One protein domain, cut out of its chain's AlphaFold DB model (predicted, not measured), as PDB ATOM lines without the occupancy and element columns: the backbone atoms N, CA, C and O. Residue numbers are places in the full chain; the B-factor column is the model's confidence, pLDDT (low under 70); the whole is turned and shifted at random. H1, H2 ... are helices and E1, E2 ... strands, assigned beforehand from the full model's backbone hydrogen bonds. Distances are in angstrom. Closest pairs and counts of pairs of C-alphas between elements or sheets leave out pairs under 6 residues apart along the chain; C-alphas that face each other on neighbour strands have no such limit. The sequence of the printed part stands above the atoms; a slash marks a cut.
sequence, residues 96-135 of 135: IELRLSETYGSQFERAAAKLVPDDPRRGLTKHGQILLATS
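This is residues 96 to 135 of the 135 residues of an uncharacterized protein of Mycobacterium celatum (UniProt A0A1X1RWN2). A small antiparallel sheet of three short strands, E1, E2 and E3 in that order, has one short helix, H1, that only grazes it, and much of the rest is loop. The 40 printed residues run E1, H1, E2, E3, mixed in class, with under half in named elements. The whole is compact, radius of gyration of the C-alphas 8.9 A, spanning 27 by 20 by 14 A.

Edge strand E1, residues 96 to 98, is antiparallel to inner strand E2, residues 122 to 125, at 150 degrees, with N 124 and O 97 2.7 A apart. H1, residues 110 to 115, is on the sheet but only grazes it, with residues 112 to 115; its closest C-alphas to E2 are those of Ala 113 and Leu 124, 7.1 A. In H1, 1 of 2 O i to N i+4 pairs is within hydrogen-bond range. E2 and edge strand E3, residues 130 to 132, form an antiparallel hairpin at 128 degrees, with N 131 and O 123 2.8 A apart.

E1 is 6.2 A long from C-alpha 96 at (-30.129, -10.260, 20.278), H1 9.0 A, E2 10.2 A, and E3 6.7 A to C-alpha 132 at (-39.569, -15.164, 21.569).

The farthest C-alphas, of Tyr 104 and Ser 135, are 27.7 A apart. The printed part has no cut; the link E1 to H1 is long. Only residue 135 is under pLDDT 70.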
ATOM      1  N   ILE A  96     -28.957  -9.664  19.637       90.06
ATOM      2  CA  ILE A  96     -30.129 -10.260  20.278       90.06
ATOM      3  C   ILE A  96     -29.946 -10.070  21.780       90.06
ATOM      4  O   ILE A  96     -29.056 -10.672  22.379       90.06
ATOM      5  N   GLU A  97     -30.770  -9.221  22.387       92.25
ATOM      6  CA  GLU A  97     -30.757  -9.016  23.832       92.25
ATOM      7  C   GLU A  97     -31.780  -9.964  24.448       92.25
ATOM      8  O   GLU A  97     -32.978  -9.789  24.271       92.25
ATOM      9  N   LEU A  98     -31.332 -11.004  25.144       92.31
ATOM     10  CA  LEU A  98     -32.240 -11.827  25.945       92.31
ATOM     11  C   LEU A  98     -32.653 -11.061  27.207       92.31
ATOM     12  O   LEU A  98     -32.089 -10.009  27.513       92.31
ATOM     13  N   ARG A  99     -33.621 -11.591  27.965       91.69
ATOM     14  CA  ARG A  99     -33.974 -11.060  29.288       91.69
ATOM     15  C   ARG A  99     -32.688 -10.749  30.065       91.69
ATOM     16  O   ARG A  99     -31.761 -11.562  30.080       91.69
ATOM     17  N   LEU A 100     -32.622  -9.565  30.673       90.25
ATOM     18  CA  LEU A 100     -31.490  -9.095  31.474       90.25
ATOM     19  C   LEU A 100     -31.852  -9.137  32.955       90.25
ATOM     20  O   LEU A 100     -32.996  -8.885  33.319       90.25
ATOM     21  N   SER A 101     -30.876  -9.432  33.819       87.06
ATOM     22  CA  SER A 101     -31.098  -9.362  35.274       87.06
ATOM     23  C   SER A 101     -31.176  -7.907  35.724       87.06
ATOM     24  O   SER A 101     -31.956  -7.555  36.595       87.06
ATOM     25  N   GLU A 102     -30.396  -7.057  35.055       87.19
ATOM     26  CA  GLU A 102     -30.283  -5.633  35.320       87.19
ATOM     27  C   GLU A 102     -30.622  -4.836  34.056       87.19
ATOM     28  O   GLU A 102     -29.787  -4.617  33.177       87.19
ATOM     29  N   THR A 103     -31.874  -4.383  33.961       86.25
ATOM     30  CA  THR A 103     -32.416  -3.656  32.792       86.25
ATOM     31  C   THR A 103     -31.665  -2.365  32.454       86.25
ATOM     32  O   THR A 103     -31.737  -1.883  31.324       86.25
ATOM     33  N   TYR A 104     -30.913  -1.794  33.404       86.50
ATOM     34  CA  TYR A 104     -30.108  -0.599  33.160       86.50
ATOM     35  C   TYR A 104     -28.961  -0.825  32.169       86.50
ATOM     36  O   TYR A 104     -28.489   0.153  31.588       86.50
ATOM     37  N   GLY A 105     -28.528  -2.078  32.001       84.31
ATOM     38  CA  GLY A 105     -27.483  -2.487  31.065       84.31
ATOM     39  C   GLY A 105     -27.975  -2.761  29.642       84.31
ATOM     40  O   GLY A 105     -27.157  -3.158  28.812       84.31
ATOM     41  N   SER A 106     -29.270  -2.562  29.360       89.38
ATOM     42  CA  SER A 106     -29.828  -2.736  28.014       89.38
ATOM     43  C   SER A 106     -29.112  -1.844  27.002       89.38
ATOM     44  O   SER A 106     -28.875  -0.664  27.271       89.38
ATOM     45  N   GLN A 107     -28.773  -2.410  25.844       88.06
ATOM     46  CA  GLN A 107     -28.180  -1.667  24.726       88.06
ATOM     47  C   GLN A 107     -29.225  -1.043  23.802       88.06
ATOM     48  O   GLN A 107     -28.875  -0.250  22.930       88.06
ATOM     49  N   PHE A 108     -30.492  -1.414  23.972       89.31
ATOM     50  CA  PHE A 108     -31.592  -0.878  23.186       89.31
ATOM     51  C   PHE A 108     -32.318   0.199  23.984       89.31
ATOM     52  O   PHE A 108     -31.931   1.365  23.959       89.31
ATOM     53  N   GLU A 109     -33.348  -0.181  24.734       88.31
ATOM     54  CA  GLU A 109     -34.155   0.758  25.495       88.31
ATOM     55  C   GLU A 109     -34.469   0.192  26.876       88.31
ATOM     56  O   GLU A 109     -35.138  -0.830  27.027       88.31
ATOM     57  N   ARG A 110     -34.048   0.917  27.915       89.06
ATOM     58  CA  ARG A 110     -34.270   0.523  29.311       89.06
ATOM     59  C   ARG A 110     -35.752   0.337  29.645       89.06
ATOM     60  O   ARG A 110     -36.081  -0.534  30.446       89.06
ATOM     61  N   ALA A 111     -36.638   1.170  29.096       90.19
ATOM     62  CA  ALA A 111     -38.069   1.054  29.363       90.19
ATOM     63  C   ALA A 111     -38.645  -0.220  28.731       90.19
ATOM     64  O   ALA A 111     -39.329  -0.965  29.425       90.19
ATOM     65  N   ALA A 112     -38.279  -0.528  27.483       91.06
ATOM     66  CA  ALA A 112     -38.647  -1.785  26.835       91.06
ATOM     67  C   ALA A 112     -38.068  -3.004  27.574       91.06
ATOM     68  O   ALA A 112     -38.778  -3.984  27.788       91.06
ATOM     69  N   ALA A 113     -36.818  -2.932  28.046       92.12
ATOM     70  CA  ALA A 113     -36.166  -4.026  28.773       92.12
ATOM     71  C   ALA A 113     -36.896  -4.388  30.076       92.12
ATOM     72  O   ALA A 113     -36.951  -5.557  30.446       92.12
ATOM     73  N   LYS A 114     -37.517  -3.407  30.746       92.25
ATOM     74  CA  LYS A 114     -38.368  -3.640  31.929       92.25
ATOM     75  C   LYS A 114     -39.666  -4.382  31.622       92.25
ATOM     76  O   LYS A 114     -40.268  -4.926  32.541       92.25
ATOM     77  N   LEU A 115     -40.117  -4.365  30.370       91.94
ATOM     78  CA  LEU A 115     -41.346  -5.032  29.941       91.94
ATOM     79  C   LEU A 115     -41.098  -6.473  29.480       91.94
ATOM     80  O   LEU A 115     -42.059  -7.206  29.247       91.94
ATOM     81  N   VAL A 116     -39.835  -6.890  29.339       92.12
ATOM     82  CA  VAL A 116     -39.489  -8.271  28.989       92.12
ATOM     83  C   VAL A 116     -39.875  -9.182  30.159       92.12
ATOM     84  O   VAL A 116     -39.396  -8.960  31.272       92.12
ATOM     85  N   PRO A 117     -40.721 -10.209  29.945       92.00
ATOM     86  CA  PRO A 117     -41.081 -11.141  31.007       92.00
ATOM     87  C   PRO A 117     -39.856 -11.871  31.564       92.00
ATOM     88  O   PRO A 117     -38.901 -12.129  30.828       92.00
ATOM     89  N   ASP A 118     -39.927 -12.268  32.834       91.88
ATOM     90  CA  ASP A 118     -38.909 -13.102  33.480       91.88
ATOM     91  C   ASP A 118     -38.983 -14.558  32.979       91.88
ATOM     92  O   ASP A 118     -39.444 -15.473  33.654       91.88
ATOM     93  N   ASP A 119     -38.602 -14.747  31.718       91.31
ATOM     94  CA  ASP A 119     -38.527 -16.025  31.021       91.31
ATOM     95  C   ASP A 119     -37.260 -15.998  30.144       91.31
ATOM     96  O   ASP A 119     -37.101 -15.084  29.327       91.31
ATOM     97  N   PRO A 120     -36.342 -16.976  30.273       88.06
ATOM     98  CA  PRO A 120     -35.094 -17.017  29.502       88.06
ATOM     99  C   PRO A 120     -35.304 -17.115  27.983       88.06
ATOM    100  O   PRO A 120     -34.370 -16.896  27.217       88.06
ATOM    101  N   ARG A 121     -36.525 -17.421  27.535       91.06
ATOM    102  CA  ARG A 121     -36.924 -17.461  26.122       91.06
ATOM    103  C   ARG A 121     -37.362 -16.104  25.578       91.06
ATOM    104  O   ARG A 121     -37.757 -16.013  24.418       91.06
ATOM    105  N   ARG A 122     -37.367 -15.059  26.401       93.19
ATOM    106  CA  ARG A 122     -37.784 -13.711  26.010       93.19
ATOM    107  C   ARG A 122     -36.581 -12.807  25.820       93.19
ATOM    108  O   ARG A 122     -35.538 -12.988  26.444       93.19
ATOM    109  N   GLY A 123     -36.754 -11.812  24.965       92.81
ATOM    110  CA  GLY A 123     -35.739 -10.808  24.702       92.81
ATOM    111  C   GLY A 123     -36.288  -9.604  23.955       92.81
ATOM    112  O   GLY A 123     -37.496  -9.472  23.763       92.81
ATOM    113  N   LEU A 124     -35.376  -8.755  23.509       92.56
ATOM    114  CA  LEU A 124     -35.609  -7.613  22.650       92.56
ATOM    115  C   LEU A 124     -34.765  -7.718  21.386       92.56
ATOM    116  O   LEU A 124     -33.624  -8.187  21.393       92.56
ATOM    117  N   THR A 125     -35.333  -7.226  20.295       89.12
ATOM    118  CA  THR A 125     -34.582  -6.884  19.089       89.12
ATOM    119  C   THR A 125     -34.096  -5.439  19.167       89.12
ATOM    120  O   THR A 125     -34.622  -4.630  19.938       89.12
ATOM    121  N   LYS A 126     -33.164  -5.067  18.283       84.06
ATOM    122  CA  LYS A 126     -32.683  -3.681  18.141       84.06
ATOM    123  C   LYS A 126     -33.768  -2.643  17.839       84.06
ATOM    124  O   LYS A 126     -33.535  -1.450  17.983       84.06
ATOM    125  N   HIS A 127     -34.948  -3.091  17.416       83.31
ATOM    126  CA  HIS A 127     -36.105  -2.246  17.131       83.31
ATOM    127  C   HIS A 127     -37.072  -2.133  18.323       83.31
ATOM    128  O   HIS A 127     -38.182  -1.635  18.157       83.31
ATOM    129  N   GLY A 128     -36.690  -2.634  19.504       80.19
ATOM    130  CA  GLY A 128     -37.524  -2.611  20.709       80.19
ATOM    131  C   GLY A 128     -38.682  -3.614  20.684       80.19
ATOM    132  O   GLY A 128     -39.584  -3.538  21.515       80.19
ATOM    133  N   GLN A 129     -38.684  -4.560  19.741       85.44
ATOM    134  CA  GLN A 129     -39.727  -5.583  19.649       85.44
ATOM    135  C   GLN A 129     -39.408  -6.752  20.579       85.44
ATOM    136  O   GLN A 129     -38.255  -7.176  20.666       85.44
ATOM    137  N   ILE A 130     -40.435  -7.313  21.222       85.25
ATOM    138  CA  ILE A 130     -40.284  -8.514  22.047       85.25
ATOM    139  C   ILE A 130     -39.969  -9.710  21.146       85.25
ATOM    140  O   ILE A 130     -40.754 -10.072  20.271       85.25
ATOM    141  N   LEU A 131     -38.834 -10.347  21.413       87.94
ATOM    142  CA  LEU A 131     -38.410 -11.594  20.794       87.94
ATOM    143  C   LEU A 131     -38.858 -12.790  21.646       87.94
ATOM    144  O   LEU A 131     -38.810 -12.749  22.879       87.94
ATOM    145  N   LEU A 132     -39.283 -13.862  20.974       87.31
ATOM    146  CA  LEU A 132     -39.569 -15.164  21.569       87.31
ATOM    147  C   LEU A 132     -38.655 -16.217  20.933       87.31
ATOM    148  O   LEU A 132     -38.760 -16.489  19.741       87.31
ATOM    149  N   ALA A 133     -37.788 -16.818  21.740       82.69
ATOM    150  CA  ALA A 133     -36.999 -17.984  21.378       82.69
ATOM    151  C   ALA A 133     -37.779 -19.252  21.756       82.69
ATOM    152  O   ALA A 133     -37.919 -19.588  22.933       82.69
ATOM    153  N   THR A 134     -38.340 -19.944  20.770       76.44
ATOM    154  CA  THR A 134     -39.045 -21.212  20.999       76.44
ATOM    155  C   THR A 134     -38.066 -22.383  20.937       76.44
ATOM    156  O   THR A 134     -37.142 -22.364  20.128       76.44
ATOM    157  N   SER A 135     -38.275 -23.386  21.792       60.78
ATOM    158  CA  SER A 135     -37.589 -24.688  21.764       60.78
ATOM    159  C   SER A 135     -38.133 -25.603  20.678       60.78
ATOM    160  O   SER A 135     -39.377 -25.582  20.526       60.78
TER     161      SER A 135